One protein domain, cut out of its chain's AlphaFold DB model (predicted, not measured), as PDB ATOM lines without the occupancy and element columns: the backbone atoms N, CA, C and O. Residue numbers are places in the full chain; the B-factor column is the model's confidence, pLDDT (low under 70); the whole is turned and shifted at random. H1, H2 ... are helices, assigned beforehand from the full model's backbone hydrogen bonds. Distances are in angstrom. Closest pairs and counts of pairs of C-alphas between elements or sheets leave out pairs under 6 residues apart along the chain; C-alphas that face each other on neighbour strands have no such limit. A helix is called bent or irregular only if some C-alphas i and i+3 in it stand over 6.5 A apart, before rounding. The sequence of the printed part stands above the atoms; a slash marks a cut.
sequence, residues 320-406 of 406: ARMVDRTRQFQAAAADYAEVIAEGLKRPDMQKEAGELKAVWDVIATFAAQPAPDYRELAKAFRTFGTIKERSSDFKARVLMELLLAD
ATOM      1  N   ALA A 320      -7.470 -54.051  55.787       93.38
ATOM      2  CA  ALA A 320      -8.694 -54.597  55.204       93.38
ATOM      3  C   ALA A 320      -9.805 -53.538  55.124       93.38
ATOM      4  O   ALA A 320     -10.451 -53.384  54.087       93.38
ATOM      5  N   ARG A 321      -9.976 -52.734  56.182       92.50
ATOM      6  CA  ARG A 321     -10.981 -51.669  56.199       92.50
ATOM      7  C   ARG A 321     -10.716 -50.587  55.152       92.50
ATOM      8  O   ARG A 321     -11.675 -50.085  54.564       92.50
ATOM      9  N   MET A 322      -9.456 -50.232  54.905       92.38
ATOM     10  CA  MET A 322      -9.081 -49.250  53.882       92.38
ATOM     11  C   MET A 322      -9.372 -49.763  52.469       92.38
ATOM     12  O   MET A 322      -9.929 -49.031  51.646       92.38
ATOM     13  N   VAL A 323      -9.087 -51.039  52.207       92.62
ATOM     14  CA  VAL A 323      -9.436 -51.701  50.940       92.62
ATOM     15  C   VAL A 323     -10.952 -51.738  50.743       92.62
ATOM     16  O   VAL A 323     -11.456 -51.304  49.705       92.62
ATOM     17  N   ASP A 324     -11.701 -52.187  51.753       91.50
ATOM     18  CA  ASP A 324     -13.161 -52.268  51.683       91.50
ATOM     19  C   ASP A 324     -13.798 -50.898  51.472       91.50
ATOM     20  O   ASP A 324     -14.709 -50.746  50.657       91.50
ATOM     21  N   ARG A 325     -13.290 -49.870  52.160       89.88
ATOM     22  CA  ARG A 325     -13.735 -48.494  51.948       89.88
ATOM     23  C   ARG A 325     -13.470 -48.057  50.510       89.88
ATOM     24  O   ARG A 325     -14.359 -47.485  49.894       89.88
ATOM     25  N   THR A 326     -12.307 -48.366  49.944       91.62
ATOM     26  CA  THR A 326     -11.974 -48.002  48.553       91.62
ATOM     27  C   THR A 326     -12.963 -48.625  47.573       91.62
ATOM     28  O   THR A 326     -13.513 -47.929  46.722       91.62
ATOM     29  N   ARG A 327     -13.303 -49.904  47.765       90.44
ATOM     30  CA  ARG A 327     -14.328 -50.600  46.970       90.44
ATOM     31  C   ARG A 327     -15.718 -49.973  47.127       90.44
ATOM     32  O   ARG A 327     -16.429 -49.816  46.141       90.44
ATOM     33  N   GLN A 328     -16.095 -49.557  48.339       89.38
ATOM     34  CA  GLN A 328     -17.361 -48.852  48.603       89.38
ATOM     35  C   GLN A 328     -17.431 -47.459  47.957       89.38
ATOM     36  O   GLN A 328     -18.522 -46.964  47.663       89.38
ATOM     37  N   PHE A 329     -16.294 -46.784  47.782       90.06
ATOM     38  CA  PHE A 329     -16.236 -45.554  46.997       90.06
ATOM     39  C   PHE A 329     -16.347 -45.877  45.511       90.06
ATOM     40  O   PHE A 329     -17.230 -45.330  44.860       90.06
ATOM     41  N   GLN A 330     -15.558 -46.827  45.006       91.19
ATOM     42  CA  GLN A 330     -15.594 -47.221  43.598       91.19
ATOM     43  C   GLN A 330     -16.987 -47.670  43.137       91.19
ATOM     44  O   GLN A 330     -17.415 -47.306  42.047       91.19
ATOM     45  N   ALA A 331     -17.728 -48.403  43.970       91.31
ATOM     46  CA  ALA A 331     -19.097 -48.814  43.660       91.31
ATOM     47  C   ALA A 331     -20.059 -47.624  43.474       91.31
ATOM     48  O   ALA A 331     -20.997 -47.720  42.691       91.31
ATOM     49  N   ALA A 332     -19.814 -46.500  44.156       89.81
ATOM     50  CA  ALA A 332     -20.611 -45.281  44.024       89.81
ATOM     51  C   ALA A 332     -20.185 -44.409  42.829       89.81
ATOM     52  O   ALA A 332     -20.896 -43.475  42.478       89.81
ATOM     53  N   ALA A 333     -19.038 -44.682  42.193       90.75
ATOM     54  CA  ALA A 333     -18.533 -43.860  41.092       90.75
ATOM     55  C   ALA A 333     -19.497 -43.834  39.889       90.75
ATOM     56  O   ALA A 333     -19.616 -42.814  39.210       90.75
ATOM     57  N   ALA A 334     -20.228 -44.932  39.660       91.06
ATOM     58  CA  ALA A 334     -21.216 -45.038  38.588       91.06
ATOM     59  C   ALA A 334     -22.336 -43.988  38.707       91.06
ATOM     60  O   ALA A 334     -22.789 -43.473  37.688       91.06
ATOM     61  N   ASP A 335     -22.712 -43.592  39.929       93.56
ATOM     62  CA  ASP A 335     -23.782 -42.612  40.173       93.56
ATOM     63  C   ASP A 335     -23.437 -41.199  39.677       93.56
ATOM     64  O   ASP A 335     -24.332 -40.352  39.547       93.56
ATOM     65  N   TYR A 336     -22.148 -40.941  39.436       95.62
ATOM     66  CA  TYR A 336     -21.603 -39.630  39.090       95.62
ATOM     67  C   TYR A 336     -20.951 -39.588  37.702       95.62
ATOM     68  O   TYR A 336     -20.708 -38.500  37.185       95.62
ATOM     69  N   ALA A 337     -20.670 -40.739  37.080       95.00
ATOM     70  CA  ALA A 337     -19.880 -40.815  35.851       95.00
ATOM     71  C   ALA A 337     -20.482 -39.998  34.692       95.00
ATOM     72  O   ALA A 337     -19.775 -39.214  34.059       95.00
ATOM     73  N   GLU A 338     -21.788 -40.137  34.444       95.94
ATOM     74  CA  GLU A 338     -22.474 -39.432  33.352       95.94
ATOM     75  C   GLU A 338     -22.522 -37.917  33.572       95.94
ATOM     76  O   GLU A 338     -22.198 -37.149  32.671       95.94
ATOM     77  N   VAL A 339     -22.863 -37.473  34.785       96.44
ATOM     78  CA  VAL A 339     -22.952 -36.037  35.097       96.44
ATOM     79  C   VAL A 339     -21.586 -35.358  35.113       96.44
ATOM     80  O   VAL A 339     -21.475 -34.206  34.706       96.44
ATOM     81  N   ILE A 340     -20.525 -36.069  35.508       97.38
ATOM     82  CA  ILE A 340     -19.148 -35.584  35.367       97.38
ATOM     83  C   ILE A 340     -18.782 -35.461  33.883       97.38
ATOM     84  O   ILE A 340     -18.229 -34.440  33.475       97.38
ATOM     85  N   ALA A 341     -19.117 -36.460  33.059       97.38
ATOM     86  CA  ALA A 341     -18.869 -36.412  31.619       97.38
ATOM     87  C   ALA A 341     -19.619 -35.261  30.931       97.38
ATOM     88  O   ALA A 341     -19.084 -34.647  30.010       97.38
ATOM     89  N   GLU A 342     -20.828 -34.943  31.388       96.94
ATOM     90  CA  GLU A 342     -21.587 -33.794  30.903       96.94
ATOM     91  C   GLU A 342     -20.973 -32.465  31.356       96.94
ATOM     92  O   GLU A 342     -20.749 -31.571  30.542       96.94
ATOM     93  N   GLY A 343     -20.591 -32.366  32.630       96.94
ATOM     94  CA  GLY A 343     -19.891 -31.206  33.175       96.94
ATOM     95  C   GLY A 343     -18.591 -30.865  32.439       96.94
ATOM     96  O   GLY A 343     -18.283 -29.694  32.242       96.94
ATOM     97  N   LEU A 344     -17.853 -31.870  31.955       97.81
ATOM     98  CA  LEU A 344     -16.626 -31.672  31.169       97.81
ATOM     99  C   LEU A 344     -16.850 -30.972  29.821       97.81
ATOM    100  O   LEU A 344     -15.912 -30.376  29.287       97.81
ATOM    101  N   LYS A 345     -18.064 -31.042  29.266       96.81
ATOM    102  CA  LYS A 345     -18.428 -30.381  28.002       96.81
ATOM    103  C   LYS A 345     -18.829 -28.917  28.206       96.81
ATOM    104  O   LYS A 345     -18.890 -28.169  27.233       96.81
ATOM    105  N   ARG A 346     -19.110 -28.508  29.447       94.38
ATOM    106  CA  ARG A 346     -19.633 -27.183  29.801       94.38
ATOM    107  C   ARG A 346     -18.501 -26.260  30.266       94.38
ATOM    108  O   ARG A 346     -17.862 -26.573  31.268       94.38
ATOM    109  N   PRO A 347     -18.222 -25.132  29.583       95.62
ATOM    110  CA  PRO A 347     -17.076 -24.275  29.911       95.62
ATOM    111  C   PRO A 347     -17.039 -23.760  31.359       95.62
ATOM    112  O   PRO A 347     -15.963 -23.635  31.936       95.62
ATOM    113  N   ASP A 348     -18.199 -23.489  31.956       95.19
ATOM    114  CA  ASP A 348     -18.356 -22.998  33.329       95.19
ATOM    115  C   ASP A 348     -18.154 -24.090  34.398       95.19
ATOM    116  O   ASP A 348     -17.776 -23.781  35.528       95.19
ATOM    117  N   MET A 349     -18.337 -25.367  34.039       96.44
ATOM    118  CA  MET A 349     -18.231 -26.517  34.952       96.44
ATOM    119  C   MET A 349     -17.018 -27.420  34.687       96.44
ATOM    120  O   MET A 349     -16.672 -28.253  35.527       96.44
ATOM    121  N   GLN A 350     -16.342 -27.254  33.547       97.12
ATOM    122  CA  GLN A 350     -15.300 -28.161  33.065       97.12
ATOM    123  C   GLN A 350     -14.156 -28.351  34.065       97.12
ATOM    124  O   GLN A 350     -13.686 -29.474  34.255       97.12
ATOM    125  N   LYS A 351     -13.709 -27.271  34.718       97.38
ATOM    126  CA  LYS A 351     -12.613 -27.338  35.693       97.38
ATOM    127  C   LYS A 351     -12.977 -28.237  36.876       97.38
ATOM    128  O   LYS A 351     -12.229 -29.153  37.204       97.38
ATOM    129  N   GLU A 352     -14.130 -27.991  37.490       96.38
ATOM    130  CA  GLU A 352     -14.591 -28.764  38.642       96.38
ATOM    131  C   GLU A 352     -14.861 -30.225  38.258       96.38
ATOM    132  O   GLU A 352     -14.438 -31.136  38.968       96.38
ATOM    133  N   ALA A 353     -15.479 -30.463  37.098       97.25
ATOM    134  CA  ALA A 353     -15.688 -31.808  36.571       97.25
ATOM    135  C   ALA A 353     -14.359 -32.561  36.372       97.25
ATOM    136  O   ALA A 353     -14.259 -33.740  36.715       97.25
ATOM    137  N   GLY A 354     -13.325 -31.880  35.867       97.31
ATOM    138  CA  GLY A 354     -11.978 -32.430  35.716       97.31
ATOM    139  C   GLY A 354     -11.334 -32.809  37.049       97.31
ATOM    140  O   GLY A 354     -10.778 -33.901  37.171       97.31
ATOM    141  N   GLU A 355     -11.462 -31.957  38.068       94.88
ATOM    142  CA  GLU A 355     -10.975 -32.240  39.423       94.88
ATOM    143  C   GLU A 355     -11.695 -33.444  40.050       94.88
ATOM    144  O   GLU A 355     -11.048 -34.329  40.610       94.88
ATOM    145  N   LEU A 356     -13.026 -33.518  39.922       95.12
ATOM    146  CA  LEU A 356     -13.809 -34.660  40.406       95.12
ATOM    147  C   LEU A 356     -13.419 -35.947  39.679       95.12
ATOM    148  O   LEU A 356     -13.199 -36.973  40.325       95.12
ATOM    149  N   LYS A 357     -13.287 -35.895  38.348       95.69
ATOM    150  CA  LYS A 357     -12.868 -37.045  37.544       95.69
ATOM    151  C   LYS A 357     -11.497 -37.559  37.984       95.69
ATOM    152  O   LYS A 357     -11.358 -38.757  38.205       95.69
ATOM    153  N   ALA A 358     -10.516 -36.672  38.152       93.81
ATOM    154  CA  ALA A 358      -9.167 -37.058  38.559       93.81
ATOM    155  C   ALA A 358      -9.169 -37.824  39.892       93.81
ATOM    156  O   ALA A 358      -8.486 -38.836  40.033       93.81
ATOM    157  N   VAL A 359      -9.989 -37.393  40.853       92.62
ATOM    158  CA  VAL A 359     -10.139 -38.093  42.134       92.62
ATOM    159  C   VAL A 359     -10.785 -39.473  41.958       92.62
ATOM    160  O   VAL A 359     -10.292 -40.455  42.518       92.62
ATOM    161  N   TRP A 360     -11.864 -39.580  41.177       94.12
ATOM    162  CA  TRP A 360     -12.511 -40.870  40.907       94.12
ATOM    163  C   TRP A 360     -11.599 -41.844  40.146       94.12
ATOM    164  O   TRP A 360     -11.605 -43.035  40.452       94.12
ATOM    165  N   ASP A 361     -10.758 -41.354  39.231       93.19
ATOM    166  CA  ASP A 361      -9.760 -42.167  38.522       93.19
ATOM    167  C   ASP A 361      -8.697 -42.733  39.487       93.19
ATOM    168  O   ASP A 361      -8.288 -43.892  39.364       93.19
ATOM    169  N   VAL A 362      -8.271 -41.949  40.488       91.94
ATOM    170  CA  VAL A 362      -7.361 -42.422  41.549       91.94
ATOM    171  C   VAL A 362      -8.020 -43.532  42.371       91.94
ATOM    172  O   VAL A 362      -7.401 -44.570  42.612       91.94
ATOM    173  N   ILE A 363      -9.288 -43.360  42.758       92.44
ATOM    174  CA  ILE A 363     -10.053 -44.387  43.482       92.44
ATOM    175  C   ILE A 363     -10.154 -45.670  42.647       92.44
ATOM    176  O   ILE A 363      -9.902 -46.757  43.172       92.44
ATOM    177  N   ALA A 364     -10.450 -45.554  41.350       93.12
ATOM    178  CA  ALA A 364     -10.521 -46.691  40.436       93.12
ATOM    179  C   ALA A 364      -9.174 -47.416  40.312       93.12
ATOM    180  O   ALA A 364      -9.125 -48.647  40.358       93.12
ATOM    181  N   THR A 365      -8.079 -46.656  40.233       93.38
ATOM    182  CA  THR A 365      -6.714 -47.194  40.174       93.38
ATOM    183  C   THR A 365      -6.395 -48.027  41.411       93.38
ATOM    184  O   THR A 365      -5.882 -49.137  41.289       93.38
ATOM    185  N   PHE A 366      -6.731 -47.537  42.604       93.38
ATOM    186  CA  PHE A 366      -6.545 -48.302  43.836       93.38
ATOM    187  C   PHE A 366      -7.482 -49.508  43.934       93.38
ATOM    188  O   PHE A 366      -7.054 -50.582  44.350       93.38
ATOM    189  N   ALA A 367      -8.748 -49.360  43.539       91.94
ATOM    190  CA  ALA A 367      -9.731 -50.441  43.588       91.94
ATOM    191  C   ALA A 367      -9.373 -51.621  42.666       91.94
ATOM    192  O   ALA A 367      -9.752 -52.754  42.959       91.94
ATOM    193  N   ALA A 368      -8.642 -51.360  41.578       92.44
ATOM    194  CA  ALA A 368      -8.154 -52.378  40.650       92.44
ATOM    195  C   ALA A 368      -6.926 -53.151  41.167       92.44
ATOM    196  O   ALA A 368      -6.601 -54.213  40.633       92.44
ATOM    197  N   GLN A 369      -6.233 -52.650  42.196       92.00
ATOM    198  CA  GLN A 369      -5.072 -53.332  42.764       92.00
ATOM    199  C   GLN A 369      -5.518 -54.531  43.624       92.00
ATOM    200  O   GLN A 369      -6.405 -54.383  44.468       92.00
ATOM    201  N   PRO A 370      -4.893 -55.717  43.485       86.50
ATOM    202  CA  PRO A 370      -5.233 -56.880  44.311       86.50
ATOM    203  C   PRO A 370      -4.962 -56.673  45.809       86.50
ATOM    204  O   PRO A 370      -5.724 -57.150  46.649       86.50
ATOM    205  N   ALA A 371      -3.880 -55.961  46.133       86.00
ATOM    206  CA  ALA A 371      -3.435 -55.677  47.494       86.00
ATOM    207  C   ALA A 371      -2.769 -54.286  47.550       86.00
ATOM    208  O   ALA A 371      -1.542 -54.203  47.605       86.00
ATOM    209  N   PRO A 372      -3.551 -53.192  47.462       90.25
ATOM    210  CA  PRO A 372      -3.004 -51.841  47.551       90.25
ATOM    211  C   PRO A 372      -2.382 -51.598  48.930       90.25
ATOM    212  O   PRO A 372      -2.887 -52.087  49.945       90.25
ATOM    213  N   ASP A 373      -1.310 -50.806  48.970       90.56
ATOM    214  CA  ASP A 373      -0.711 -50.376  50.232       90.56
ATOM    215  C   ASP A 373      -1.709 -49.504  51.011       90.56
ATOM    216  O   ASP A 373      -2.155 -48.449  50.547       90.56
ATOM    217  N   TYR A 374      -2.066 -49.947  52.217       90.06
ATOM    218  CA  TYR A 374      -3.024 -49.243  53.059       90.06
ATOM    219  C   TYR A 374      -2.518 -47.867  53.515       90.06
ATOM    220  O   TYR A 374      -3.344 -47.004  53.814       90.06
ATOM    221  N   ARG A 375      -1.199 -47.633  53.555       88.44
ATOM    222  CA  ARG A 375      -0.613 -46.323  53.878       88.44
ATOM    223  C   ARG A 375      -0.862 -45.319  52.760       88.44
ATOM    224  O   ARG A 375      -1.263 -44.186  53.027       88.44
ATOM    225  N   GLU A 376      -0.687 -45.748  51.513       89.81
ATOM    226  CA  GLU A 376      -0.995 -44.925  50.343       89.81
ATOM    227  C   GLU A 376      -2.501 -44.682  50.234       89.81
ATOM    228  O   GLU A 376      -2.920 -43.543  50.031       89.81
ATOM    229  N   LEU A 377      -3.330 -45.696  50.513       90.62
ATOM    230  CA  LEU A 377      -4.774 -45.501  50.652       90.62
ATOM    231  C   LEU A 377      -5.109 -44.467  51.734       90.62
ATOM    232  O   LEU A 377      -5.900 -43.563  51.483       90.62
ATOM    233  N   ALA A 378      -4.516 -44.563  52.926       88.56
ATOM    234  CA  ALA A 378      -4.758 -43.626  54.026       88.56
ATOM    235  C   ALA A 378      -4.390 -42.181  53.668       88.56
ATOM    236  O   ALA A 378      -5.152 -41.261  53.964       88.56
ATOM    237  N   LYS A 379      -3.261 -41.970  52.980       86.25
ATOM    238  CA  LYS A 379      -2.901 -40.663  52.406       86.25
ATOM    239  C   LYS A 379      -3.962 -40.176  51.428       86.25
ATOM    240  O   LYS A 379      -4.432 -39.047  51.541       86.25
ATOM    241  N   ALA A 380      -4.375 -41.044  50.516       85.38
ATOM    242  CA  ALA A 380      -5.335 -40.717  49.481       85.38
ATOM    243  C   ALA A 380      -6.708 -40.336  50.084       85.38
ATOM    244  O   ALA A 380      -7.266 -39.293  49.740       85.38
ATOM    245  N   PHE A 381      -7.200 -41.079  51.083       84.94
ATOM    246  CA  PHE A 381      -8.486 -40.813  51.743       84.94
ATOM    247  C   PHE A 381      -8.600 -39.435  52.402       84.94
ATOM    248  O   PHE A 381      -9.719 -38.936  52.512       84.94
ATOM    249  N   ARG A 382      -7.487 -38.789  52.774       77.75
ATOM    250  CA  ARG A 382      -7.499 -37.392  53.247       77.75
ATOM    251  C   ARG A 382      -7.952 -36.418  52.163       77.75
ATOM    252  O   ARG A 382      -8.667 -35.463  52.435       77.75
ATOM    253  N   THR A 383      -7.559 -36.665  50.916       72.62
ATOM    254  CA  THR A 383      -7.863 -35.763  49.793       72.62
ATOM    255  C   THR A 383      -9.281 -35.923  49.255       72.62
ATOM    256  O   THR A 383      -9.839 -34.978  48.699       72.62
ATOM    257  N   PHE A 384      -9.889 -37.096  49.435       75.44
ATOM    258  CA  PHE A 384     -11.202 -37.400  48.867       75.44
ATOM    259  C   PHE A 384     -12.242 -37.873  49.873       75.44
ATOM    260  O   PHE A 384     -13.277 -38.402  49.474       75.44
ATOM    261  N   GLY A 385     -12.036 -37.625  51.169       69.94
ATOM    262  CA  GLY A 385     -13.044 -37.875  52.202       69.94
ATOM    263  C   GLY A 385     -14.413 -37.279  51.856       69.94
ATOM    264  O   GLY A 385     -15.427 -37.923  52.113       69.94
ATOM    265  N   THR A 386     -14.420 -36.133  51.165       82.12
ATOM    266  CA  THR A 386     -15.626 -35.397  50.757       82.12
ATOM    267  C   THR A 386     -16.065 -35.621  49.310       82.12
ATOM    268  O   THR A 386     -16.979 -34.954  48.822       82.12
ATOM    269  N   ILE A 387     -15.433 -36.543  48.567       90.38
ATOM    270  CA  ILE A 387     -15.697 -36.680  47.124       90.38
ATOM    271  C   ILE A 387     -17.150 -37.051  46.824       90.38
ATOM    272  O   ILE A 387     -17.692 -36.599  45.819       90.38
ATOM    273  N   LYS A 388     -17.803 -37.828  47.699       90.44
ATOM    274  CA  LYS A 388     -19.217 -38.192  47.539       90.44
ATOM    275  C   LYS A 388     -20.129 -36.982  47.711       90.44
ATOM    276  O   LYS A 388     -21.016 -36.795  46.884       90.44
ATOM    277  N   GLU A 389     -19.898 -36.148  48.727       91.62
ATOM    278  CA  GLU A 389     -20.668 -34.909  48.903       91.62
ATOM    279  C   GLU A 389     -20.436 -33.962  47.722       91.62
ATOM    280  O   GLU A 389     -21.390 -33.599  47.040       91.62
ATOM    281  N   ARG A 390     -19.171 -33.681  47.381       93.75
ATOM    282  CA  ARG A 390     -18.813 -32.809  46.250       93.75
ATOM    283  C   ARG A 390     -19.410 -33.288  44.926       93.75
ATOM    284  O   ARG A 390     -19.951 -32.487  44.173       93.75
ATOM    285  N   SER A 391     -19.349 -34.592  44.647       95.44
ATOM    286  CA  SER A 391     -19.920 -35.160  43.417       95.44
ATOM    287  C   SER A 391     -21.447 -35.114  43.415       95.44
ATOM    288  O   SER A 391     -22.048 -34.969  42.354       95.44
ATOM    289  N   SER A 392     -22.085 -35.205  44.585       95.81
ATOM    290  CA  SER A 392     -23.544 -35.089  44.719       95.81
ATOM    291  C   SER A 392     -24.017 -33.648  44.513       95.81
ATOM    292  O   SER A 392     -24.969 -33.425  43.766       95.81
ATOM    293  N   ASP A 393     -23.312 -32.670  45.083       96.12
ATOM    294  CA  ASP A 393     -23.590 -31.245  44.871       96.12
ATOM    295  C   ASP A 393     -23.354 -30.839  43.409       96.12
ATOM    296  O   ASP A 393     -24.126 -30.081  42.817       96.12
ATOM    297  N   PHE A 394     -22.294 -31.373  42.797       97.38
ATOM    298  CA  PHE A 394     -22.018 -31.196  41.375       97.38
ATOM    299  C   PHE A 394     -23.114 -31.813  40.500       97.38
ATOM    300  O   PHE A 394     -23.647 -31.144  39.616       97.38
ATOM    301  N   LYS A 395     -23.519 -33.057  40.795       97.00
ATOM    302  CA  LYS A 395     -24.627 -33.748  40.124       97.00
ATOM    303  C   LYS A 395     -25.906 -32.915  40.144       97.00
ATOM    304  O   LYS A 395     -26.535 -32.763  39.104       97.00
ATOM    305  N   ALA A 396     -26.274 -32.358  41.299       96.44
ATOM    306  CA  ALA A 396     -27.467 -31.526  41.427       96.44
ATOM    307  C   ALA A 396     -27.412 -30.293  40.508       96.44
ATOM    308  O   ALA A 396     -28.387 -30.008  39.818       96.44
ATOM    309  N   ARG A 397     -26.265 -29.601  40.440       95.94
ATOM    310  CA  ARG A 397     -26.083 -28.438  39.555       95.94
ATOM    311  C   ARG A 397     -26.163 -28.802  38.075       95.94
ATOM    312  O   ARG A 397     -26.883 -28.137  37.340       95.94
ATOM    313  N   VAL A 398     -25.493 -29.873  37.649       95.62
ATOM    314  CA  VAL A 398     -25.552 -30.333  36.249       95.62
ATOM    315  C   VAL A 398     -26.985 -30.687  35.848       95.62
ATOM    316  O   VAL A 398     -27.437 -30.287  34.780       95.62
ATOM    317  N   LEU A 399     -27.724 -31.399  36.706       94.44
ATOM    318  CA  LEU A 399     -29.113 -31.772  36.424       94.44
ATOM    319  C   LEU A 399     -30.041 -30.554  36.334       94.44
ATOM    320  O   LEU A 399     -30.916 -30.534  35.475       94.44
ATOM    321  N   MET A 400     -29.838 -29.532  37.170       94.69
ATOM    322  CA  MET A 400     -30.599 -28.281  37.077       94.69
ATOM    323  C   MET A 400     -30.349 -27.557  35.752       94.69
ATOM    324  O   MET A 400     -31.300 -27.127  35.111       94.69
ATOM    325  N   GLU A 401     -29.097 -27.463  35.307       91.94
ATOM    326  CA  GLU A 401     -28.765 -26.833  34.024       91.94
ATOM    327  C   GLU A 401     -29.303 -27.605  32.813       91.94
ATOM    328  O   GLU A 401     -29.624 -27.006  31.791       91.94
ATOM    329  N   LEU A 402     -29.395 -28.935  32.902       90.31
ATOM    330  CA  LEU A 402     -30.025 -29.745  31.857       90.31
ATOM    331  C   LEU A 402     -31.535 -29.495  31.800       90.31
ATOM    332  O   LEU A 402     -32.066 -29.274  30.722       90.31
ATOM    333  N   LEU A 403     -32.201 -29.440  32.957       92.88
ATOM    334  CA  LEU A 403     -33.636 -29.146  33.045       92.88
ATOM    335  C   LEU A 403     -34.013 -27.743  32.551       92.88
ATOM    336  O   LEU A 403     -35.156 -27.536  32.174       92.88
ATOM    337  N   LEU A 404     -33.093 -26.775  32.616       90.00
ATOM    338  CA  LEU A 404     -33.314 -25.408  32.129       90.00
ATOM    339  C   LEU A 404     -32.974 -25.233  30.639       90.00
ATOM    340  O   LEU A 404     -33.285 -24.186  30.070       90.00
ATOM    341  N   ALA A 405     -32.284 -26.206  30.039       81.81
ATOM    342  CA  ALA A 405     -31.916 -26.195  28.626       81.81
ATOM    343  C   ALA A 405     -32.982 -26.846  27.721       81.81
ATOM    344  O   ALA A 405     -32.975 -26.576  26.518       81.81
ATOM    345  N   ASP A 406     -33.863 -27.666  28.306       59.22
ATOM    346  CA  ASP A 406     -35.088 -28.216  27.705       59.22
ATOM    347  C   ASP A 406     -36.284 -27.267  27.913       59.22
ATOM    348  O   ASP A 406     -37.142 -27.186  26.998       59.22
TER     349      ASP A 406
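What this domain is: This is residues 320 to 406 of the 406 residues of an uncharacterized protein of Lentisphaerae bacterium RIFOXYB12_FULL_65_16 (UniProt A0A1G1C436). Five helices make a rod whose chain passes along its length three times: H1 and then H2 run one way, H3 folds back, and H4 and then H5 run the first way again. H3 is in the middle, with H1 and H4 at the end of the rod where H3 finishes, and H2 and H5 toward the end where H3 starts. The 87 printed residues hold H1, H2, H3, H4 and H5 in that order and no named strand, and the class is all helix. The whole is only just compact, close to loose, with a radius of gyration of the C-alphas of 14.1 A and spans of 46 by 19 by 18 A.

How they stand to each other: Begin at H1, residues 320 to 332; H2, residues 334 to 343, meets it only through their tight link. H3, residues 350 to 367, is the hub, touching three other helices. Look first at residues 350 to 357, the part of H3 that touches H2: the closest C-alphas, of Ile 340 and Ala 353, are 5.3 A apart, and H2 and H3 form a helical hairpin at a shallow tilt of 29 degrees, opposite ways. With residues 360 to 367 alone H3 touches H1, closest at the C-alphas of Arg 327 and Ala 367, 5.7 A, at a steep tilt of 44 degrees. H4, residues 374 to 384, touches H1 at its residues 322 to 326 alone; the closest C-alphas, of Met 322 and Tyr 374, are 6.1 A apart. H1, H3 and H4 are an up and down bundle, each running against the one before it in the chain, though H3 and H4 are close but not clearly touching. H5, residues 387 to 403, touches H2 at a steep tilt of 54 degrees, closest at the C-alphas of Val 339 and Lys 395, 5.8 A. Every O i to N i+4 pair is within hydrogen-bond range in H3 and H5, but 8 of 9 in H1, 4 of 6 in H2 and 5 of 7 in H4.

Where its parts are: Find C-alpha 320 at (-8.694, -54.597, 55.204), where H1 begins its 18.8 A. H2 is irregular, with C-alphas 335 and 338 7.6 A apart. From C-alpha 350 at (-15.300, -28.161, 33.065) H3 runs 25.3 A. H4 spans 15.0 A, and H5 runs 24.0 A to C-alpha 403 at (-33.636, -29.146, 33.045).

The domain as a whole: The two C-alphas farthest apart are those of Arg 375 and Asp 406, the chain's last residue, at 46.9 A. The printed part has no cut, and no link is long. The mean pLDDT of the printed part is 91.5; look for low confidence, under 70, at residues 385 and 406.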